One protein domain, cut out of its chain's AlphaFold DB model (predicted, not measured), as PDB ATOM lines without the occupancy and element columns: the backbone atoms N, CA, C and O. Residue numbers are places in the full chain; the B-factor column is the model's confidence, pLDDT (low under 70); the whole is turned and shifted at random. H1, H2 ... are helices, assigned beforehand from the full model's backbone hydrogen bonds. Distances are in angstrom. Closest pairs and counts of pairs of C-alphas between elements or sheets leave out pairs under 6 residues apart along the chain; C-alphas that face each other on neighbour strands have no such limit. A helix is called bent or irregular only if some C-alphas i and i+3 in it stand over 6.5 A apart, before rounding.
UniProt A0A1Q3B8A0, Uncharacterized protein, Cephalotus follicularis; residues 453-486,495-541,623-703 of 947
ATOM      1  N   LEU A 453     -37.805 -33.722  29.393       88.00
ATOM      2  CA  LEU A 453     -36.429 -33.624  29.890       88.00
ATOM      3  C   LEU A 453     -35.391 -33.898  28.800       88.00
ATOM      4  O   LEU A 453     -34.510 -33.064  28.584       88.00
ATOM      5  N   HIS A 454     -35.481 -35.027  28.087       88.06
ATOM      6  CA  HIS A 454     -34.480 -35.323  27.056       88.06
ATOM      7  C   HIS A 454     -34.590 -34.383  25.846       88.06
ATOM      8  O   HIS A 454     -33.564 -34.041  25.256       88.06
ATOM      9  N   SER A 455     -35.796 -33.902  25.514       88.31
ATOM     10  CA  SER A 455     -35.992 -32.890  24.464       88.31
ATOM     11  C   SER A 455     -35.362 -31.549  24.845       88.31
ATOM     12  O   SER A 455     -34.645 -30.959  24.040       88.31
ATOM     13  N   PHE A 456     -35.560 -31.095  26.088       90.25
ATOM     14  CA  PHE A 456     -34.977 -29.852  26.598       90.25
ATOM     15  C   PHE A 456     -33.445 -29.908  26.627       90.25
ATOM     16  O   PHE A 456     -32.786 -28.988  26.149       90.25
ATOM     17  N   VAL A 457     -32.871 -31.009  27.128       89.50
ATOM     18  CA  VAL A 457     -31.411 -31.208  27.144       89.50
ATOM     19  C   VAL A 457     -30.848 -31.229  25.722       89.50
ATOM     20  O   VAL A 457     -29.861 -30.551  25.449       89.50
ATOM     21  N   THR A 458     -31.494 -31.942  24.795       88.50
ATOM     22  CA  THR A 458     -31.047 -32.013  23.393       88.50
ATOM     23  C   THR A 458     -31.104 -30.641  22.715       88.50
ATOM     24  O   THR A 458     -30.127 -30.229  22.090       88.50
ATOM     25  N   ALA A 459     -32.194 -29.889  22.898       88.44
ATOM     26  CA  ALA A 459     -32.321 -28.524  22.383       88.44
ATOM     27  C   ALA A 459     -31.265 -27.578  22.982       88.44
ATOM     28  O   ALA A 459     -30.673 -26.780  22.257       88.44
ATOM     29  N   GLY A 460     -30.977 -27.700  24.282       87.50
ATOM     30  CA  GLY A 460     -29.933 -26.927  24.958       87.50
ATOM     31  C   GLY A 460     -28.533 -27.190  24.397       87.50
ATOM     32  O   GLY A 460     -27.776 -26.246  24.160       87.50
ATOM     33  N   ILE A 461     -28.187 -28.451  24.119       86.62
ATOM     34  CA  ILE A 461     -26.895 -28.799  23.501       86.62
ATOM     35  C   ILE A 461     -26.803 -28.252  22.073       86.62
ATOM     36  O   ILE A 461     -25.789 -27.658  21.721       86.62
ATOM     37  N   LEU A 462     -27.861 -28.382  21.267       86.19
ATOM     38  CA  LEU A 462     -27.885 -27.834  19.905       86.19
ATOM     39  C   LEU A 462     -27.763 -26.305  19.893       86.19
ATOM     40  O   LEU A 462     -27.011 -25.748  19.095       86.19
ATOM     41  N   ALA A 463     -28.464 -25.616  20.795       85.94
ATOM     42  CA  ALA A 463     -28.384 -24.163  20.912       85.94
ATOM     43  C   ALA A 463     -26.985 -23.708  21.356       85.94
ATOM     44  O   ALA A 463     -26.429 -22.767  20.786       85.94
ATOM     45  N   THR A 464     -26.387 -24.390  22.338       83.56
ATOM     46  CA  THR A 464     -25.030 -24.075  22.813       83.56
ATOM     47  C   THR A 464     -23.961 -24.397  21.773       83.56
ATOM     48  O   THR A 464     -23.045 -23.593  21.600       83.56
ATOM     49  N   SER A 465     -24.085 -25.500  21.022       83.25
ATOM     50  CA  SER A 465     -23.162 -25.809  19.925       83.25
ATOM     51  C   SER A 465     -23.290 -24.797  18.790       83.25
ATOM     52  O   SER A 465     -22.275 -24.311  18.305       83.25
ATOM     53  N   LEU A 466     -24.516 -24.416  18.407       83.88
ATOM     54  CA  LEU A 466     -24.760 -23.409  17.372       83.88
ATOM     55  C   LEU A 466     -24.186 -22.045  17.773       83.88
ATOM     56  O   LEU A 466     -23.479 -21.423  16.983       83.88
ATOM     57  N   ALA A 467     -24.430 -21.603  19.009       82.50
ATOM     58  CA  ALA A 467     -23.858 -20.366  19.531       82.50
ATOM     59  C   ALA A 467     -22.321 -20.415  19.531       82.50
ATOM     60  O   ALA A 467     -21.678 -19.463  19.086       82.50
ATOM     61  N   ALA A 468     -21.723 -21.534  19.958       79.00
ATOM     62  CA  ALA A 468     -20.275 -21.728  19.929       79.00
ATOM     63  C   ALA A 468     -19.710 -21.684  18.499       79.00
ATOM     64  O   ALA A 468     -18.684 -21.039  18.267       79.00
ATOM     65  N   SER A 469     -20.388 -22.309  17.532       77.00
ATOM     66  CA  SER A 469     -20.015 -22.275  16.116       77.00
ATOM     67  C   SER A 469     -20.104 -20.866  15.530       77.00
ATOM     68  O   SER A 469     -19.153 -20.424  14.889       77.00
ATOM     69  N   ILE A 470     -21.192 -20.128  15.785       80.00
ATOM     70  CA  ILE A 470     -21.373 -18.749  15.301       80.00
ATOM     71  C   ILE A 470     -20.312 -17.823  15.900       80.00
ATOM     72  O   ILE A 470     -19.694 -17.056  15.165       80.00
ATOM     73  N   LEU A 471     -20.057 -17.905  17.210       77.06
ATOM     74  CA  LEU A 471     -19.020 -17.110  17.880       77.06
ATOM     75  C   LEU A 471     -17.619 -17.439  17.350       77.06
ATOM     76  O   LEU A 471     -16.798 -16.541  17.151       77.06
ATOM     77  N   SER A 472     -17.348 -18.710  17.059       75.19
ATOM     78  CA  SER A 472     -16.066 -19.136  16.492       75.19
ATOM     79  C   SER A 472     -15.887 -18.668  15.048       75.19
ATOM     80  O   SER A 472     -14.820 -18.185  14.688       75.19
ATOM     81  N   LEU A 473     -16.938 -18.735  14.227       73.69
ATOM     82  CA  LEU A 473     -16.916 -18.226  12.856       73.69
ATOM     83  C   LEU A 473     -16.792 -16.697  12.825       73.69
ATOM     84  O   LEU A 473     -16.009 -16.152  12.051       73.69
ATOM     85  N   SER A 474     -17.516 -16.010  13.712       75.44
ATOM     86  CA  SER A 474     -17.466 -14.551  13.848       75.44
ATOM     87  C   SER A 474     -16.080 -14.093  14.298       75.44
ATOM     88  O   SER A 474     -15.507 -13.200  13.683       75.44
ATOM     89  N   SER A 475     -15.488 -14.745  15.303       69.50
ATOM     90  CA  SER A 475     -14.125 -14.426  15.755       69.50
ATOM     91  C   SER A 475     -13.059 -14.748  14.704       69.50
ATOM     92  O   SER A 475     -12.144 -13.946  14.519       69.50
ATOM     93  N   ALA A 476     -13.200 -15.846  13.953       67.38
ATOM     94  CA  ALA A 476     -12.325 -16.154  12.821       67.38
ATOM     95  C   ALA A 476     -12.434 -15.098  11.706       67.38
ATOM     96  O   ALA A 476     -11.411 -14.633  11.205       67.38
ATOM     97  N   SER A 477     -13.652 -14.662  11.364       68.75
ATOM     98  CA  SER A 477     -13.874 -13.606  10.366       68.75
ATOM     99  C   SER A 477     -13.316 -12.250  10.808       68.75
ATOM    100  O   SER A 477     -12.668 -11.566  10.021       68.75
ATOM    101  N   LEU A 478     -13.484 -11.888  12.085       66.12
ATOM    102  CA  LEU A 478     -12.945 -10.653  12.653       66.12
ATOM    103  C   LEU A 478     -11.410 -10.678  12.689       66.12
ATOM    104  O   LEU A 478     -10.769  -9.673  12.390       66.12
ATOM    105  N   GLY A 479     -10.818 -11.840  12.989       61.84
ATOM    106  CA  GLY A 479      -9.379 -12.070  12.880       61.84
ATOM    107  C   GLY A 479      -8.858 -11.872  11.454       61.84
ATOM    108  O   GLY A 479      -7.870 -11.164  11.275       61.84
ATOM    109  N   ALA A 480      -9.558 -12.411  10.449       60.09
ATOM    110  CA  ALA A 480      -9.206 -12.254   9.034       60.09
ATOM    111  C   ALA A 480      -9.276 -10.788   8.560       60.09
ATOM    112  O   ALA A 480      -8.389 -10.302   7.854       60.09
ATOM    113  N   VAL A 481     -10.293 -10.038   8.996       62.50
ATOM    114  CA  VAL A 481     -10.423  -8.601   8.688       62.50
ATOM    115  C   VAL A 481      -9.330  -7.778   9.387       62.50
ATOM    116  O   VAL A 481      -8.740  -6.890   8.774       62.50
ATOM    117  N   SER A 482      -8.990  -8.108  10.639       55.31
ATOM    118  CA  SER A 482      -7.905  -7.453  11.390       55.31
ATOM    119  C   SER A 482      -6.526  -7.679  10.755       55.31
ATOM    120  O   SER A 482      -5.689  -6.772  10.750       55.31
ATOM    121  N   THR A 483      -6.279  -8.863  10.181       55.00
ATOM    122  CA  THR A 483      -5.034  -9.146   9.448       55.00
ATOM    123  C   THR A 483      -4.914  -8.360   8.147       55.00
ATOM    124  O   THR A 483      -3.804  -7.961   7.804       55.00
ATOM    125  N   LEU A 484      -6.032  -8.085   7.463       55.56
ATOM    126  CA  LEU A 484      -6.058  -7.344   6.195       55.56
ATOM    127  C   LEU A 484      -5.818  -5.835   6.370       55.56
ATOM    128  O   LEU A 484      -5.180  -5.228   5.518       55.56
ATOM    129  N   TYR A 485      -6.298  -5.229   7.462       50.31
ATOM    130  CA  TYR A 485      -6.217  -3.772   7.657       50.31
ATOM    131  C   TYR A 485      -5.020  -3.290   8.484       50.31
ATOM    132  O   TYR A 485      -4.600  -2.149   8.310       50.31
ATOM    133  N   SER A 486      -4.475  -4.105   9.396       50.91
ATOM    134  CA  SER A 486      -3.520  -3.594  10.395       50.91
ATOM    135  C   SER A 486      -2.245  -4.420  10.567       50.91
ATOM    136  O   SER A 486      -1.454  -4.105  11.456       50.91
ATOM    137  N   ASP A 495     -12.937 -18.738  24.283       58.81
ATOM    138  CA  ASP A 495     -13.294 -19.968  23.573       58.81
ATOM    139  C   ASP A 495     -14.604 -20.581  24.119       58.81
ATOM    140  O   ASP A 495     -14.635 -21.071  25.254       58.81
ATOM    141  N   PRO A 496     -15.697 -20.596  23.333       60.56
ATOM    142  CA  PRO A 496     -16.970 -21.164  23.768       60.56
ATOM    143  C   PRO A 496     -16.955 -22.705  23.858       60.56
ATOM    144  O   PRO A 496     -17.849 -23.281  24.480       60.56
ATOM    145  N   SER A 497     -15.952 -23.387  23.281       64.62
ATOM    146  CA  SER A 497     -15.863 -24.859  23.226       64.62
ATOM    147  C   SER A 497     -15.683 -25.526  24.600       64.62
ATOM    148  O   SER A 497     -16.036 -26.688  24.809       64.62
ATOM    149  N   MET A 498     -15.189 -24.765  25.574       67.12
ATOM    150  CA  MET A 498     -14.850 -25.251  26.909       67.12
ATOM    151  C   MET A 498     -16.079 -25.598  27.754       67.12
ATOM    152  O   MET A 498     -16.074 -26.598  28.470       67.12
ATOM    153  N   ASN A 499     -17.149 -24.804  27.641       68.88
ATOM    154  CA  ASN A 499     -18.411 -25.070  28.338       68.88
ATOM    155  C   ASN A 499     -19.094 -26.322  27.774       68.88
ATOM    156  O   ASN A 499     -19.701 -27.094  28.516       68.88
ATOM    157  N   LEU A 500     -18.944 -26.547  26.466       76.38
ATOM    158  CA  LEU A 500     -19.474 -27.720  25.780       76.38
ATOM    159  C   LEU A 500     -18.749 -29.001  26.220       76.38
ATOM    160  O   LEU A 500     -19.399 -30.014  26.465       76.38
ATOM    161  N   HIS A 501     -17.423 -28.950  26.392       79.12
ATOM    162  CA  HIS A 501     -16.618 -30.091  26.838       79.12
ATOM    163  C   HIS A 501     -17.053 -30.625  28.221       79.12
ATOM    164  O   HIS A 501     -17.283 -31.831  28.372       79.12
ATOM    165  N   GLY A 502     -17.208 -29.744  29.215       79.69
ATOM    166  CA  GLY A 502     -17.662 -30.132  30.558       79.69
ATOM    167  C   GLY A 502     -19.111 -30.633  30.566       79.69
ATOM    168  O   GLY A 502     -19.396 -31.718  31.074       79.69
ATOM    169  N   LEU A 503     -20.021 -29.892  29.917       83.31
ATOM    170  CA  LEU A 503     -21.445 -30.235  29.834       83.31
ATOM    171  C   LEU A 503     -21.677 -31.619  29.210       83.31
ATOM    172  O   LEU A 503     -22.371 -32.457  29.787       83.31
ATOM    173  N   VAL A 504     -21.093 -31.870  28.034       85.50
ATOM    174  CA  VAL A 504     -21.266 -33.146  27.325       85.50
ATOM    175  C   VAL A 504     -20.629 -34.291  28.113       85.50
ATOM    176  O   VAL A 504     -21.213 -35.369  28.178       85.50
ATOM    177  N   GLY A 505     -19.492 -34.060  28.780       83.44
ATOM    178  CA  GLY A 505     -18.843 -35.066  29.627       83.44
ATOM    179  C   GLY A 505     -19.732 -35.578  30.762       83.44
ATOM    180  O   GLY A 505     -19.899 -36.789  30.917       83.44
ATOM    181  N   HIS A 506     -20.372 -34.681  31.513       87.00
ATOM    182  CA  HIS A 506     -21.293 -35.075  32.585       87.00
ATOM    183  C   HIS A 506     -22.564 -35.753  32.053       87.00
ATOM    184  O   HIS A 506     -23.031 -36.744  32.622       87.00
ATOM    185  N   LEU A 507     -23.107 -35.284  30.924       88.88
ATOM    186  CA  LEU A 507     -24.275 -35.916  30.302       88.88
ATOM    187  C   LEU A 507     -23.964 -37.315  29.748       88.88
ATOM    188  O   LEU A 507     -24.800 -38.212  29.845       88.88
ATOM    189  N   GLN A 508     -22.755 -37.548  29.234       88.06
ATOM    190  CA  GLN A 508     -22.294 -38.885  28.852       88.06
ATOM    191  C   GLN A 508     -22.280 -39.833  30.058       88.06
ATOM    192  O   GLN A 508     -22.757 -40.964  29.960       88.06
ATOM    193  N   VAL A 509     -21.822 -39.371  31.225       84.38
ATOM    194  CA  VAL A 509     -21.860 -40.167  32.463       84.38
ATOM    195  C   VAL A 509     -23.295 -40.427  32.925       84.38
ATOM    196  O   VAL A 509     -23.610 -41.549  33.329       84.38
ATOM    197  N   PHE A 510     -24.181 -39.437  32.810       85.69
ATOM    198  CA  PHE A 510     -25.611 -39.615  33.063       85.69
ATOM    199  C   PHE A 510     -26.212 -40.704  32.160       85.69
ATOM    200  O   PHE A 510     -26.912 -41.587  32.643       85.69
ATOM    201  N   VAL A 511     -25.874 -40.731  30.871       85.06
ATOM    202  CA  VAL A 511     -26.339 -41.767  29.930       85.06
ATOM    203  C   VAL A 511     -25.725 -43.145  30.215       85.06
ATOM    204  O   VAL A 511     -26.380 -44.166  29.998       85.06
ATOM    205  N   LEU A 512     -24.488 -43.216  30.721       81.06
ATOM    206  CA  LEU A 512     -23.862 -44.479  31.145       81.06
ATOM    207  C   LEU A 512     -24.466 -45.047  32.432       81.06
ATOM    208  O   LEU A 512     -24.372 -46.251  32.661       81.06
ATOM    209  N   SER A 513     -25.117 -44.218  33.251       77.62
ATOM    210  CA  SER A 513     -25.745 -44.663  34.501       77.62
ATOM    211  C   SER A 513     -26.820 -45.746  34.311       77.62
ATOM    212  O   SER A 513     -27.033 -46.530  35.236       77.62
ATOM    213  N   ASP A 514     -27.412 -45.846  33.110       72.75
ATOM    214  CA  ASP A 514     -28.361 -46.899  32.707       72.75
ATOM    215  C   ASP A 514     -27.796 -48.312  32.979       72.75
ATOM    216  O   ASP A 514     -28.531 -49.217  33.357       72.75
ATOM    217  N   TRP A 515     -26.470 -48.483  32.885       70.62
ATOM    218  CA  TRP A 515     -25.776 -49.760  33.098       70.62
ATOM    219  C   TRP A 515     -25.429 -50.048  34.568       70.62
ATOM    220  O   TRP A 515     -25.244 -51.205  34.943       70.62
ATOM    221  N   PHE A 516     -25.361 -49.026  35.427       67.31
ATOM    222  CA  PHE A 516     -24.850 -49.163  36.800       67.31
ATOM    223  C   PHE A 516     -25.935 -49.135  37.888       67.31
ATOM    224  O   PHE A 516     -25.650 -49.482  39.037       67.31
ATOM    225  N   LEU A 517     -27.159 -48.699  37.569       64.12
ATOM    226  CA  LEU A 517     -28.244 -48.530  38.544       64.12
ATOM    227  C   LEU A 517     -29.315 -49.620  38.396       64.12
ATOM    228  O   LEU A 517     -29.872 -49.808  37.318       64.12
ATOM    229  N   VAL A 518     -29.643 -50.281  39.510       57.62
ATOM    230  CA  VAL A 518     -30.710 -51.294  39.619       57.62
ATOM    231  C   VAL A 518     -32.038 -50.616  39.969       57.62
ATOM    232  O   VAL A 518     -32.048 -49.727  40.818       57.62
ATOM    233  N   ASN A 519     -33.150 -51.066  39.372       59.97
ATOM    234  CA  ASN A 519     -34.519 -50.607  39.667       59.97
ATOM    235  C   ASN A 519     -34.703 -49.086  39.528       59.97
ATOM    236  O   ASN A 519     -35.104 -48.394  40.466       59.97
ATOM    237  N   GLN A 520     -34.393 -48.563  38.344       65.50
ATOM    238  CA  GLN A 520     -34.622 -47.157  38.026       65.50
ATOM    239  C   GLN A 520     -36.126 -46.888  37.845       65.50
ATOM    240  O   GLN A 520     -36.818 -47.717  37.246       65.50
ATOM    241  N   PRO A 521     -36.642 -45.737  38.311       75.12
ATOM    242  CA  PRO A 521     -37.988 -45.311  37.953       75.12
ATOM    243  C   PRO A 521     -38.094 -45.137  36.433       75.12
ATOM    244  O   PRO A 521     -37.119 -44.779  35.761       75.12
ATOM    245  N   VAL A 522     -39.281 -45.402  35.890       74.19
ATOM    246  CA  VAL A 522     -39.540 -45.398  34.442       74.19
ATOM    247  C   VAL A 522     -39.164 -44.050  33.816       74.19
ATOM    248  O   VAL A 522     -38.560 -44.012  32.747       74.19
ATOM    249  N   GLU A 523     -39.444 -42.945  34.511       81.88
ATOM    250  CA  GLU A 523     -39.115 -41.582  34.091       81.88
ATOM    251  C   GLU A 523     -37.613 -41.403  33.863       81.88
ATOM    252  O   GLU A 523     -37.190 -40.755  32.905       81.88
ATOM    253  N   TYR A 524     -36.797 -41.978  34.744       81.44
ATOM    254  CA  TYR A 524     -35.348 -41.877  34.665       81.44
ATOM    255  C   TYR A 524     -34.808 -42.713  33.499       81.44
ATOM    256  O   TYR A 524     -34.058 -42.191  32.674       81.44
ATOM    257  N   SER A 525     -35.249 -43.970  33.384       78.56
ATOM    258  CA  SER A 525     -34.806 -44.883  32.320       78.56
ATOM    259  C   SER A 525     -35.205 -44.390  30.923       78.56
ATOM    260  O   SER A 525     -34.419 -44.471  29.982       78.56
ATOM    261  N   GLU A 526     -36.401 -43.820  30.756       83.00
ATOM    262  CA  GLU A 526     -36.787 -43.230  29.468       83.00
ATOM    263  C   GLU A 526     -35.978 -41.957  29.150       83.00
ATOM    264  O   GLU A 526     -35.669 -41.693  27.987       83.00
ATOM    265  N   THR A 527     -35.538 -41.205  30.167       86.62
ATOM    266  CA  THR A 527     -34.738 -39.984  29.961       86.62
ATOM    267  C   THR A 527     -33.319 -40.333  29.521       86.62
ATOM    268  O   THR A 527     -32.798 -39.727  28.584       86.62
ATOM    269  N   THR A 528     -32.702 -41.348  30.135       82.31
ATOM    270  CA  THR A 528     -31.391 -41.860  29.703       82.31
ATOM    271  C   THR A 528     -31.469 -42.489  28.310       82.31
ATOM    272  O   THR A 528     -30.567 -42.268  27.502       82.31
ATOM    273  N   LYS A 529     -32.563 -43.199  27.983       80.94
ATOM    274  CA  LYS A 529     -32.828 -43.729  26.632       80.94
ATOM    275  C   LYS A 529     -32.930 -42.631  25.577       80.94
ATOM    276  O   LYS A 529     -32.304 -42.764  24.528       80.94
ATOM    277  N   GLY A 530     -33.660 -41.550  25.854       81.88
ATOM    278  CA  GLY A 530     -33.796 -40.409  24.939       81.88
ATOM    279  C   GLY A 530     -32.476 -39.678  24.661       81.88
ATOM    280  O   GLY A 530     -32.297 -39.104  23.592       81.88
ATOM    281  N   LEU A 531     -31.514 -39.755  25.587       86.81
ATOM    282  CA  LEU A 531     -30.180 -39.158  25.459       86.81
ATOM    283  C   LEU A 531     -29.101 -40.140  24.960       86.81
ATOM    284  O   LEU A 531     -27.920 -39.795  24.927       86.81
ATOM    285  N   ARG A 532     -29.475 -41.353  24.519       82.06
ATOM    286  CA  ARG A 532     -28.525 -42.369  24.016       82.06
ATOM    287  C   ARG A 532     -27.702 -41.924  22.812       82.06
ATOM    288  O   ARG A 532     -26.703 -42.561  22.524       82.06
ATOM    289  N   TRP A 533     -28.065 -40.848  22.123       79.88
ATOM    290  CA  TRP A 533     -27.260 -40.305  21.027       79.88
ATOM    291  C   TRP A 533     -25.921 -39.696  21.495       79.88
ATOM    292  O   TRP A 533     -25.004 -39.586  20.691       79.88
ATOM    293  N   LEU A 534     -25.760 -39.360  22.786       81.50
ATOM    294  CA  LEU A 534     -24.488 -38.868  23.352       81.50
ATOM    295  C   LEU A 534     -23.397 -39.949  23.445       81.50
ATOM    296  O   LEU A 534     -22.206 -39.636  23.470       81.50
ATOM    297  N   ILE A 535     -23.816 -41.216  23.530       79.38
ATOM    298  CA  ILE A 535     -22.973 -42.412  23.403       79.38
ATOM    299  C   ILE A 535     -23.755 -43.369  22.509       79.38
ATOM    300  O   ILE A 535     -24.534 -44.177  23.029       79.38
ATOM    301  N   PRO A 536     -23.638 -43.197  21.184       67.69
ATOM    302  CA  PRO A 536     -24.642 -43.656  20.241       67.69
ATOM    303  C   PRO A 536     -24.944 -45.160  20.314       67.69
ATOM    304  O   PRO A 536     -24.202 -45.991  19.806       67.69
ATOM    305  N   ARG A 537     -26.082 -45.504  20.927       67.00
ATOM    306  CA  ARG A 537     -26.573 -46.888  21.116       67.00
ATOM    307  C   ARG A 537     -27.968 -47.105  20.534       67.00
ATOM    308  O   ARG A 537     -28.791 -47.832  21.096       67.00
ATOM    309  N   GLN A 538     -28.283 -46.403  19.450       68.00
ATOM    310  CA  GLN A 538     -29.591 -46.510  18.814       68.00
ATOM    311  C   GLN A 538     -29.649 -47.770  17.942       68.00
ATOM    312  O   GLN A 538     -28.683 -48.086  17.249       68.00
ATOM    313  N   LYS A 539     -30.783 -48.486  17.947       67.75
ATOM    314  CA  LYS A 539     -30.994 -49.616  17.025       67.75
ATOM    315  C   LYS A 539     -30.706 -49.174  15.583       67.75
ATOM    316  O   LYS A 539     -31.102 -48.079  15.180       67.75
ATOM    317  N   LEU A 540     -30.024 -50.030  14.821       76.81
ATOM    318  CA  LEU A 540     -29.707 -49.766  13.418       76.81
ATOM    319  C   LEU A 540     -30.999 -49.711  12.578       76.81
ATOM    320  O   LEU A 540     -31.869 -50.562  12.782       76.81
ATOM    321  N   PRO A 541     -31.132 -48.767  11.622       72.69
ATOM    322  CA  PRO A 541     -32.368 -48.554  10.855       72.69
ATOM    323  C   PRO A 541     -32.895 -49.783  10.100       72.69
ATOM    324  O   PRO A 541     -34.098 -49.915   9.896       72.69
ATOM    325  N   ALA A 623     -22.382 -59.683  21.368       67.06
ATOM    326  CA  ALA A 623     -21.211 -58.829  21.605       67.06
ATOM    327  C   ALA A 623     -20.742 -58.071  20.347       67.06
ATOM    328  O   ALA A 623     -20.413 -56.888  20.408       67.06
ATOM    329  N   TRP A 624     -20.740 -58.747  19.195       78.06
ATOM    330  CA  TRP A 624     -20.392 -58.138  17.906       78.06
ATOM    331  C   TRP A 624     -21.464 -57.171  17.412       78.06
ATOM    332  O   TRP A 624     -21.147 -56.155  16.800       78.06
ATOM    333  N   GLN A 625     -22.725 -57.449  17.731       76.62
ATOM    334  CA  GLN A 625     -23.831 -56.562  17.409       76.62
ATOM    335  C   GLN A 625     -23.758 -55.242  18.196       76.62
ATOM    336  O   GLN A 625     -24.007 -54.178  17.630       76.62
ATOM    337  N   ASP A 626     -23.415 -55.287  19.485       77.44
ATOM    338  CA  ASP A 626     -23.268 -54.076  20.301       77.44
ATOM    339  C   ASP A 626     -22.070 -53.219  19.843       77.44
ATOM    340  O   ASP A 626     -22.159 -51.988  19.821       77.44
ATOM    341  N   LEU A 627     -20.978 -53.857  19.395       85.44
ATOM    342  CA  LEU A 627     -19.865 -53.183  18.712       85.44
ATOM    343  C   LEU A 627     -20.328 -52.484  17.430       85.44
ATOM    344  O   LEU A 627     -20.006 -51.314  17.225       85.44
ATOM    345  N   GLU A 628     -21.053 -53.202  16.570       83.38
ATOM    346  CA  GLU A 628     -21.532 -52.696  15.280       83.38
ATOM    347  C   GLU A 628     -22.384 -51.438  15.468       83.38
ATOM    348  O   GLU A 628     -22.138 -50.426  14.816       83.38
ATOM    349  N   ILE A 629     -23.330 -51.467  16.416       81.69
ATOM    350  CA  ILE A 629     -24.191 -50.324  16.740       81.69
ATOM    351  C   ILE A 629     -23.352 -49.106  17.142       81.69
ATOM    352  O   ILE A 629     -23.523 -48.025  16.572       81.69
ATOM    353  N   ASN A 630     -22.441 -49.276  18.104       85.19
ATOM    354  CA  ASN A 630     -21.626 -48.176  18.612       85.19
ATOM    355  C   ASN A 630     -20.725 -47.586  17.528       85.19
ATOM    356  O   ASN A 630     -20.696 -46.372  17.338       85.19
ATOM    357  N   MET A 631     -19.987 -48.437  16.813       86.25
ATOM    358  CA  MET A 631     -19.011 -47.994  15.820       86.25
ATOM    359  C   MET A 631     -19.680 -47.384  14.590       86.25
ATOM    360  O   MET A 631     -19.163 -46.406  14.053       86.25
ATOM    361  N   PHE A 632     -20.844 -47.897  14.181       87.88
ATOM    362  CA  PHE A 632     -21.620 -47.323  13.083       87.88
ATOM    363  C   PHE A 632     -22.001 -45.875  13.380       87.88
ATOM    364  O   PHE A 632     -21.661 -44.968  12.622       87.88
ATOM    365  N   TRP A 633     -22.667 -45.630  14.508       84.50
ATOM    366  CA  TRP A 633     -23.116 -44.284  14.844       84.50
ATOM    367  C   TRP A 633     -21.971 -43.351  15.247       84.50
ATOM    368  O   TRP A 633     -22.049 -42.150  14.987       84.50
ATOM    369  N   LEU A 634     -20.897 -43.885  15.838       87.50
ATOM    370  CA  LEU A 634     -19.650 -43.157  16.060       87.50
ATOM    371  C   LEU A 634     -19.056 -42.679  14.726       87.50
ATOM    372  O   LEU A 634     -18.657 -41.519  14.614       87.50
ATOM    373  N   GLY A 635     -19.056 -43.541  13.706       87.00
ATOM    374  CA  GLY A 635     -18.625 -43.212  12.350       87.00
ATOM    375  C   GLY A 635     -19.530 -42.181  11.675       87.00
ATOM    376  O   GLY A 635     -19.035 -41.183  11.159       87.00
ATOM    377  N   VAL A 636     -20.853 -42.366  11.736       87.75
ATOM    378  CA  VAL A 636     -21.825 -41.426  11.153       87.75
ATOM    379  C   VAL A 636     -21.734 -40.059  11.830       87.75
ATOM    380  O   VAL A 636     -21.581 -39.056  11.142       87.75
ATOM    381  N   GLY A 637     -21.790 -39.994  13.161       84.75
ATOM    382  CA  GLY A 637     -21.760 -38.731  13.900       84.75
ATOM    383  C   GLY A 637     -20.388 -38.058  13.869       84.75
ATOM    384  O   GLY A 637     -20.260 -36.919  13.423       84.75
ATOM    385  N   GLY A 638     -19.348 -38.769  14.309       85.31
ATOM    386  CA  GLY A 638     -17.986 -38.239  14.377       85.31
ATOM    387  C   GLY A 638     -17.388 -37.947  13.008       85.31
ATOM    388  O   GLY A 638     -16.831 -36.872  12.798       85.31
ATOM    389  N   GLY A 639     -17.552 -38.870  12.059       87.56
ATOM    390  CA  GLY A 639     -17.082 -38.694  10.687       87.56
ATOM    391  C   GLY A 639     -17.769 -37.523   9.988       87.56
ATOM    392  O   GLY A 639     -17.086 -36.706   9.376       87.56
ATOM    393  N   SER A 640     -19.091 -37.366  10.144       88.44
ATOM    394  CA  SER A 640     -19.802 -36.216   9.566       88.44
ATOM    395  C   SER A 640     -19.319 -34.891  10.152       88.44
ATOM    396  O   SER A 640     -19.109 -33.943   9.402       88.44
ATOM    397  N   LEU A 641     -19.090 -34.815  11.469       87.50
ATOM    398  CA  LEU A 641     -18.567 -33.603  12.106       87.50
ATOM    399  C   LEU A 641     -17.150 -33.254  11.626       87.50
ATOM    400  O   LEU A 641     -16.883 -32.085  11.355       87.50
ATOM    401  N   LEU A 642     -16.268 -34.246  11.461       89.12
ATOM    402  CA  LEU A 642     -14.934 -34.039  10.882       89.12
ATOM    403  C   LEU A 642     -15.008 -33.575   9.424       89.12
ATOM    404  O   LEU A 642     -14.289 -32.658   9.038       89.12
ATOM    405  N   MET A 643     -15.904 -34.156   8.624       88.56
ATOM    406  CA  MET A 643     -16.108 -33.744   7.233       88.56
ATOM    407  C   MET A 643     -16.667 -32.324   7.133       88.56
ATOM    408  O   MET A 643     -16.182 -31.535   6.327       88.56
ATOM    409  N   ILE A 644     -17.641 -31.963   7.974       87.44
ATOM    410  CA  ILE A 644     -18.180 -30.597   8.047       87.44
ATOM    411  C   ILE A 644     -17.077 -29.617   8.449       87.44
ATOM    412  O   ILE A 644     -16.956 -28.550   7.845       87.44
ATOM    413  N   HIS A 645     -16.250 -29.967   9.436       85.00
ATOM    414  CA  HIS A 645     -15.135 -29.125   9.864       85.00
ATOM    415  C   HIS A 645     -14.090 -28.958   8.752       85.00
ATOM    416  O   HIS A 645     -13.711 -27.824   8.460       85.00
ATOM    417  N   LEU A 646     -13.724 -30.032   8.044       86.62
ATOM    418  CA  LEU A 646     -12.838 -29.982   6.876       86.62
ATOM    419  C   LEU A 646     -13.407 -29.103   5.754       86.62
ATOM    420  O   LEU A 646     -12.700 -28.247   5.228       86.62
ATOM    421  N   LEU A 647     -14.685 -29.270   5.404       86.88
ATOM    422  CA  LEU A 647     -15.357 -28.449   4.391       86.88
ATOM    423  C   LEU A 647     -15.415 -26.975   4.810       86.88
ATOM    424  O   LEU A 647     -15.177 -26.094   3.988       86.88
ATOM    425  N   THR A 648     -15.666 -26.703   6.092       81.44
ATOM    426  CA  THR A 648     -15.659 -25.342   6.650       81.44
ATOM    427  C   THR A 648     -14.264 -24.725   6.565       81.44
ATOM    428  O   THR A 648     -14.126 -23.564   6.191       81.44
ATOM    429  N   LEU A 649     -13.214 -25.501   6.850       79.88
ATOM    430  CA  LEU A 649     -11.825 -25.073   6.699       79.88
ATOM    431  C   LEU A 649     -11.456 -24.791   5.243       79.88
ATOM    432  O   LEU A 649     -10.836 -23.766   4.968       79.88
ATOM    433  N   LEU A 650     -11.852 -25.662   4.310       82.88
ATOM    434  CA  LEU A 650     -11.638 -25.461   2.875       82.88
ATOM    435  C   LEU A 650     -12.375 -24.217   2.374       82.88
ATOM    436  O   LEU A 650     -11.787 -23.414   1.655       82.88
ATOM    437  N   PHE A 651     -13.619 -24.015   2.810       81.88
ATOM    438  CA  PHE A 651     -14.408 -22.829   2.489       81.88
ATOM    439  C   PHE A 651     -13.769 -21.546   3.031       81.88
ATOM    440  O   PHE A 651     -13.633 -20.565   2.301       81.88
ATOM    441  N   LEU A 652     -13.336 -21.543   4.296       75.00
ATOM    442  CA  LEU A 652     -12.674 -20.386   4.903       75.00
ATOM    443  C   LEU A 652     -11.326 -20.094   4.245       75.00
ATOM    444  O   LEU A 652     -11.034 -18.936   3.949       75.00
ATOM    445  N   ARG A 653     -10.531 -21.129   3.954       75.62
ATOM    446  CA  ARG A 653      -9.259 -20.994   3.237       75.62
ATOM    447  C   ARG A 653      -9.460 -20.439   1.830       75.62
ATOM    448  O   ARG A 653      -8.708 -19.561   1.435       75.62
ATOM    449  N   TRP A 654     -10.484 -20.910   1.116       78.06
ATOM    450  CA  TRP A 654     -10.851 -20.406  -0.209       78.06
ATOM    451  C   TRP A 654     -11.321 -18.947  -0.172       78.06
ATOM    452  O   TRP A 654     -10.989 -18.178  -1.065       78.06
ATOM    453  N   ARG A 655     -12.071 -18.549   0.863       73.50
ATOM    454  CA  ARG A 655     -12.678 -17.212   0.951       73.50
ATOM    455  C   ARG A 655     -11.775 -16.135   1.554       73.50
ATOM    456  O   ARG A 655     -11.948 -14.968   1.223       73.50
ATOM    457  N   THR A 656     -10.902 -16.491   2.495       65.44
ATOM    458  CA  THR A 656     -10.169 -15.511   3.321       65.44
ATOM    459  C   THR A 656      -8.651 -15.647   3.263       65.44
ATOM    460  O   THR A 656      -7.982 -14.766   3.785       65.44
ATOM    461  N   GLU A 657      -8.102 -16.726   2.688       64.56
ATOM    462  CA  GLU A 657      -6.656 -17.047   2.618       64.56
ATOM    463  C   GLU A 657      -5.893 -17.070   3.967       64.56
ATOM    464  O   GLU A 657      -4.722 -17.449   4.022       64.56
ATOM    465  N   THR A 658      -6.551 -16.752   5.085       61.06
ATOM    466  CA  THR A 658      -5.977 -16.702   6.435       61.06
ATOM    467  C   THR A 658      -6.101 -18.032   7.190       61.06
ATOM    468  O   THR A 658      -7.055 -18.785   6.971       61.06
ATOM    469  N   PRO A 659      -5.176 -18.336   8.124       62.53
ATOM    470  CA  PRO A 659      -5.275 -19.518   8.977       62.53
ATOM    471  C   PRO A 659      -6.456 -19.421   9.956       62.53
ATOM    472  O   PRO A 659      -6.695 -18.380  10.566       62.53
ATOM    473  N   ALA A 660      -7.174 -20.531  10.143       64.12
ATOM    474  CA  ALA A 660      -8.318 -20.607  11.051       64.12
ATOM    475  C   ALA A 660      -7.920 -20.405  12.529       64.12
ATOM    476  O   ALA A 660      -6.890 -20.906  12.989       64.12
ATOM    477  N   LEU A 661      -8.777 -19.704  13.280       63.62
ATOM    478  CA  LEU A 661      -8.590 -19.344  14.690       63.62
ATOM    479  C   LEU A 661      -9.606 -20.064  15.595       63.62
ATOM    480  O   LEU A 661     -10.686 -20.462  15.157       63.62
ATOM    481  N   GLY A 662      -9.267 -20.223  16.878       63.34
ATOM    482  CA  GLY A 662     -10.169 -20.792  17.889       63.34
ATOM    483  C   GLY A 662     -10.506 -22.269  17.652       63.34
ATOM    484  O   GLY A 662      -9.624 -23.054  17.292       63.34
ATOM    485  N   ILE A 663     -11.774 -22.653  17.848       63.88
ATOM    486  CA  ILE A 663     -12.242 -24.047  17.707       63.88
ATOM    487  C   ILE A 663     -11.976 -24.621  16.310       63.88
ATOM    488  O   ILE A 663     -11.822 -25.822  16.170       63.88
ATOM    489  N   LEU A 664     -11.882 -23.773  15.282       72.00
ATOM    490  CA  LEU A 664     -11.648 -24.206  13.907       72.00
ATOM    491  C   LEU A 664     -10.177 -24.545  13.637       72.00
ATOM    492  O   LEU A 664      -9.880 -25.111  12.592       72.00
ATOM    493  N   SER A 665      -9.256 -24.212  14.544       75.31
ATOM    494  CA  SER A 665      -7.841 -24.547  14.384       75.31
ATOM    495  C   SER A 665      -7.606 -26.058  14.476       75.31
ATOM    496  O   SER A 665      -8.197 -26.736  15.309       75.31
ATOM    497  N   VAL A 666      -6.708 -26.586  13.642       78.94
ATOM    498  CA  VAL A 666      -6.339 -28.011  13.651       78.94
ATOM    499  C   VAL A 666      -5.115 -28.210  14.556       78.94
ATOM    500  O   VAL A 666      -4.097 -27.552  14.303       78.94
ATOM    501  N   PRO A 667      -5.144 -29.093  15.577       82.19
ATOM    502  CA  PRO A 667      -6.152 -30.129  15.831       82.19
ATOM    503  C   PRO A 667      -7.146 -29.836  16.994       82.19
ATOM    504  O   PRO A 667      -7.497 -30.753  17.729       82.19
ATOM    505  N   ARG A 668      -7.579 -28.593  17.264       84.19
ATOM    506  CA  ARG A 668      -8.395 -28.256  18.461       84.19
ATOM    507  C   ARG A 668      -9.770 -28.923  18.471       84.19
ATOM    508  O   ARG A 668     -10.154 -29.490  19.494       84.19
ATOM    509  N   PHE A 669     -10.509 -28.865  17.365       83.88
ATOM    510  CA  PHE A 669     -11.814 -29.530  17.256       83.88
ATOM    511  C   PHE A 669     -11.673 -31.055  17.251       83.88
ATOM    512  O   PHE A 669     -12.472 -31.761  17.861       83.88
ATOM    513  N   GLU A 670     -10.620 -31.565  16.621       89.69
ATOM    514  CA  GLU A 670     -10.299 -32.985  16.529       89.69
ATOM    515  C   GLU A 670      -9.940 -33.560  17.903       89.69
ATOM    516  O   GLU A 670     -10.388 -34.652  18.249       89.69
ATOM    517  N   LEU A 671      -9.199 -32.804  18.721       88.94
ATOM    518  CA  LEU A 671      -8.927 -33.141  20.118       88.94
ATOM    519  C   LEU A 671     -10.217 -33.148  20.947       88.94
ATOM    520  O   LEU A 671     -10.428 -34.085  21.715       88.94
ATOM    521  N   LEU A 672     -11.101 -32.157  20.773       86.81
ATOM    522  CA  LEU A 672     -12.407 -32.138  21.439       86.81
ATOM    523  C   LEU A 672     -13.242 -33.372  21.064       86.81
ATOM    524  O   LEU A 672     -13.756 -34.053  21.950       86.81
ATOM    525  N   LEU A 673     -13.339 -33.698  19.772       88.06
ATOM    526  CA  LEU A 673     -14.074 -34.870  19.301       88.06
ATOM    527  C   LEU A 673     -13.455 -36.166  19.840       88.06
ATOM    528  O   LEU A 673     -14.187 -37.012  20.345       88.06
ATOM    529  N   MET A 674     -12.124 -36.303  19.818       89.94
ATOM    530  CA  MET A 674     -11.427 -37.468  20.372       89.94
ATOM    531  C   MET A 674     -11.775 -37.683  21.850       89.94
ATOM    532  O   MET A 674     -12.117 -38.802  22.230       89.94
ATOM    533  N   ILE A 675     -11.774 -36.618  22.665       89.88
ATOM    534  CA  ILE A 675     -12.137 -36.683  24.091       89.88
ATOM    535  C   ILE A 675     -13.588 -37.155  24.284       89.88
ATOM    536  O   ILE A 675     -13.859 -37.976  25.165       89.88
ATOM    537  N   LEU A 676     -14.519 -36.681  23.450       88.44
ATOM    538  CA  LEU A 676     -15.925 -37.096  23.498       88.44
ATOM    539  C   LEU A 676     -16.139 -38.549  23.043       88.44
ATOM    540  O   LEU A 676     -17.079 -39.193  23.511       88.44
ATOM    541  N   MET A 677     -15.271 -39.083  22.179       90.19
ATOM    542  CA  MET A 677     -15.356 -40.458  21.672       90.19
ATOM    543  C   MET A 677     -14.772 -41.513  22.613       90.19
ATOM    544  O   MET A 677     -15.180 -42.676  22.535       90.19
ATOM    545  N   LEU A 678     -13.863 -41.135  23.520       91.19
ATOM    546  CA  LEU A 678     -13.207 -42.057  24.460       91.19
ATOM    547  C   LEU A 678     -14.168 -43.034  25.163       91.19
ATOM    548  O   LEU A 678     -13.931 -44.239  25.062       91.19
ATOM    549  N   PRO A 679     -15.263 -42.598  25.825       90.50
ATOM    550  CA  PRO A 679     -16.152 -43.531  26.519       90.50
ATOM    551  C   PRO A 679     -16.818 -44.536  25.568       90.50
ATOM    552  O   PRO A 679     -17.016 -45.687  25.949       90.50
ATOM    553  N   CYS A 680     -17.124 -44.139  24.327       88.88
ATOM    554  CA  CYS A 680     -17.746 -45.008  23.326       88.88
ATOM    555  C   CYS A 680     -16.759 -46.051  22.778       88.88
ATOM    556  O   CYS A 680     -17.106 -47.229  22.668       88.88
ATOM    557  N   ILE A 681     -15.516 -45.651  22.487       91.31
ATOM    558  CA  ILE A 681     -14.448 -46.567  22.044       91.31
ATOM    559  C   ILE A 681     -14.134 -47.580  23.154       91.31
ATOM    560  O   ILE A 681     -14.073 -48.785  22.906       91.31
ATOM    561  N   SER A 682     -14.010 -47.109  24.398       92.00
ATOM    562  CA  SER A 682     -13.754 -47.960  25.564       92.00
ATOM    563  C   SER A 682     -14.907 -48.922  25.869       92.00
ATOM    564  O   SER A 682     -14.660 -50.090  26.167       92.00
ATOM    565  N   GLN A 683     -16.161 -48.471  25.750       88.19
ATOM    566  CA  GLN A 683     -17.342 -49.329  25.899       88.19
ATOM    567  C   GLN A 683     -17.387 -50.421  24.820       88.19
ATOM    568  O   GLN A 683     -17.620 -51.589  25.126       88.19
ATOM    569  N   SER A 684     -17.109 -50.050  23.569       89.50
ATOM    570  CA  SER A 684     -17.107 -50.965  22.424       89.50
ATOM    571  C   SER A 684     -16.028 -52.041  22.544       89.50
ATOM    572  O   SER A 684     -16.306 -53.217  22.342       89.50
ATOM    573  N   SER A 685     -14.819 -51.657  22.962       91.12
ATOM    574  CA  SER A 685     -13.735 -52.590  23.288       91.12
ATOM    575  C   SER A 685     -14.169 -53.620  24.341       91.12
ATOM    576  O   SER A 685     -14.009 -54.826  24.144       91.12
ATOM    577  N   ALA A 686     -14.792 -53.160  25.428       88.88
ATOM    578  CA  ALA A 686     -15.226 -54.026  26.516       88.88
ATOM    579  C   ALA A 686     -16.342 -55.013  26.111       88.88
ATOM    580  O   ALA A 686     -16.301 -56.165  26.549       88.88
ATOM    581  N   PHE A 687     -17.287 -54.618  25.243       85.38
ATOM    582  CA  PHE A 687     -18.324 -55.527  24.728       85.38
ATOM    583  C   PHE A 687     -17.732 -56.726  23.983       85.38
ATOM    584  O   PHE A 687     -18.129 -57.868  24.219       85.38
ATOM    585  N   VAL A 688     -16.749 -56.479  23.118       85.75
ATOM    586  CA  VAL A 688     -16.160 -57.522  22.273       85.75
ATOM    587  C   VAL A 688     -15.218 -58.426  23.078       85.75
ATOM    588  O   VAL A 688     -15.255 -59.645  22.911       85.75
ATOM    589  N   ILE A 689     -14.449 -57.862  24.022       86.25
ATOM    590  CA  ILE A 689     -13.621 -58.642  24.964       86.25
ATOM    591  C   ILE A 689     -14.504 -59.584  25.789       86.25
ATOM    592  O   ILE A 689     -14.178 -60.761  25.955       86.25
ATOM    593  N   ARG A 690     -15.658 -59.097  26.260       81.62
ATOM    594  CA  ARG A 690     -16.640 -59.902  26.995       81.62
ATOM    595  C   ARG A 690     -17.227 -61.044  26.155       81.62
ATOM    596  O   ARG A 690     -17.583 -62.076  26.720       81.62
ATOM    597  N   GLY A 691     -17.302 -60.892  24.832       73.94
ATOM    598  CA  GLY A 691     -17.739 -61.948  23.912       73.94
ATOM    599  C   GLY A 691     -16.862 -63.209  23.939       73.94
ATOM    600  O   GLY A 691     -17.315 -64.267  23.508       73.94
ATOM    601  N   GLY A 692     -15.629 -63.124  24.459       76.69
ATOM    602  CA  GLY A 692     -14.762 -64.274  24.748       76.69
ATOM    603  C   GLY A 692     -14.131 -64.959  23.531       76.69
ATOM    604  O   GLY A 692     -13.394 -65.929  23.692       76.69
ATOM    605  N   THR A 693     -14.394 -64.476  22.315       83.81
ATOM    606  CA  THR A 693     -13.780 -64.978  21.074       83.81
ATOM    607  C   THR A 693     -12.356 -64.452  20.912       83.81
ATOM    608  O   THR A 693     -12.131 -63.276  21.186       83.81
ATOM    609  N   THR A 694     -11.424 -65.257  20.390       85.19
ATOM    610  CA  THR A 694     -10.031 -64.837  20.127       85.19
ATOM    611  C   THR A 694      -9.965 -63.578  19.259       85.19
ATOM    612  O   THR A 694      -9.351 -62.596  19.667       85.19
ATOM    613  N   GLU A 695     -10.694 -63.562  18.136       84.75
ATOM    614  CA  GLU A 695     -10.826 -62.385  17.261       84.75
ATOM    615  C   GLU A 695     -11.357 -61.169  18.022       84.75
ATOM    616  O   GLU A 695     -10.849 -60.056  17.906       84.75
ATOM    617  N   GLY A 696     -12.359 -61.395  18.869       85.44
ATOM    618  CA  GLY A 696     -12.969 -60.337  19.653       85.44
ATOM    619  C   GLY A 696     -12.056 -59.738  20.723       85.44
ATOM    620  O   GLY A 696     -12.058 -58.527  20.935       85.44
ATOM    621  N   ILE A 697     -11.228 -60.564  21.363       87.94
ATOM    622  CA  ILE A 697     -10.219 -60.109  22.324       87.94
ATOM    623  C   ILE A 697      -9.137 -59.292  21.605       87.94
ATOM    624  O   ILE A 697      -8.745 -58.243  22.113       87.94
ATOM    625  N   ILE A 698      -8.696 -59.722  20.416       90.25
ATOM    626  CA  ILE A 698      -7.709 -58.993  19.604       90.25
ATOM    627  C   ILE A 698      -8.266 -57.625  19.187       90.25
ATOM    628  O   ILE A 698      -7.651 -56.598  19.474       90.25
ATOM    629  N   VAL A 699      -9.452 -57.592  18.571       90.94
ATOM    630  CA  VAL A 699     -10.107 -56.345  18.136       90.94
ATOM    631  C   VAL A 699     -10.380 -55.425  19.323       90.94
ATOM    632  O   VAL A 699     -10.096 -54.229  19.263       90.94
ATOM    633  N   GLY A 700     -10.878 -55.970  20.433       90.06
ATOM    634  CA  GLY A 700     -11.110 -55.204  21.649       90.06
ATOM    635  C   GLY A 700      -9.831 -54.602  22.230       90.06
ATOM    636  O   GLY A 700      -9.833 -53.428  22.602       90.06
ATOM    637  N   ALA A 701      -8.726 -55.353  22.268       93.12
ATOM    638  CA  ALA A 701      -7.436 -54.849  22.735       93.12
ATOM    639  C   ALA A 701      -6.899 -53.724  21.833       93.12
ATOM    640  O   ALA A 701      -6.451 -52.695  22.342       93.12
ATOM    641  N   LEU A 702      -7.016 -53.873  20.508       93.94
ATOM    642  CA  LEU A 702      -6.650 -52.831  19.541       93.94
ATOM    643  C   LEU A 702      -7.483 -51.554  19.730       93.94
ATOM    644  O   LEU A 702      -6.935 -50.454  19.731       93.94
ATOM    645  N   LEU A 703      -8.792 -51.687  19.966       92.00
ATOM    646  CA  LEU A 703      -9.664 -50.546  20.258       92.00
ATOM    647  C   LEU A 703      -9.299 -49.851  21.578       92.00
ATOM    648  O   LEU A 703      -9.383 -48.628  21.651       92.00
TER     649      LEU A 703
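AT A GLANCE: This is residues 453 to 486, 495 to 541 and 623 to 703 of the 947 residues of an uncharacterized protein of Cephalotus follicularis (UniProt A0A1Q3B8A0). Long helices run lengthwise in a loose, elongated assembly: straight H4 and bent H5 lie side by side, H2 packs on the arm H5a, and H1 slants from short H3 past the first residues of H2 toward the last residue of H4. At the end where H4 begins, short H6 folds back on the arm H5b as a helical hairpin. You will find 162 printed residues with six named helices, H1 to H6 in chain order, and no named strand; the class is all helix. The whole is loose, with a radius of gyration of the C-alphas of 18.9 A and spans of 62 by 39 by 27 A.

HOW THE PARTS SIT: Begin at H4, residues 623 to 656. H5, residues 668 to 690, was assigned as one helix by its hydrogen bonds but is bent: C-alphas 676 and 679 are 7.1 A apart, and its arms H5a, residues 668 to 676, and H5b, residues 679 to 690, stand at a steep tilt of 41 degrees. Look at Leu 627 and Ser 684, the closest C-alphas of H4 and H5b, 5.1 A apart; the two touch at a shallow tilt of 27 degrees, opposite ways, H4 with residues 623 to 634 alone. H4 and H5a are close but not clearly touching, at 7.1 A between C-alphas 638 and 673. H6, residues 694 to 703, touches H5b in a hairpin, closest at C-alphas 685 and 700, 4.1 A. On H5a, C-alpha 676 comes 7.1 A from C-alpha 505 of H2, residues 497 to 515; these touch the same way at a shallow tilt of 16 degrees. H3, residues 522 to 530, touches H2 at a steep tilt of 51 degrees, closest at C-alphas 511 and 528, 5.1 A. H1, residues 453 to 486, touches H2 at C-alphas 468 and 497, 6.3 A, and touches H3 only at their ends, at C-alphas 454 and 527, 5.5 A. H1 and H5a, for instance, are apart. Every O i to N i+4 pair is within hydrogen-bond range in H1, H3, H4, H5a, H5b and H6; in H2, 13 of 15 are.

IN THESE COORDINATES: Find C-alpha 453 at (-36.429, -33.624, 29.890); from there H1 runs 48.6 A to C-alpha 486. H4 starts at C-alpha 623, (-21.211, -58.829, 21.605), and runs 48.3 A; H2 measures 28.6 A. H6 ends at C-alpha 703, (-9.664, -50.546, 20.258).

THE WHOLE: The two C-alphas farthest apart are those of Ser 486 and Asn 519, 63.5 A. Residues 487 to 494 and 542 to 622 are not printed; the C-alpha gaps are 23.2 A and 18.6 A. The link from H4 to H5 is long. Mean pLDDT of the printed part is 79.4, with values under 70 at, among others, residues 475 to 486 and 656 to 663.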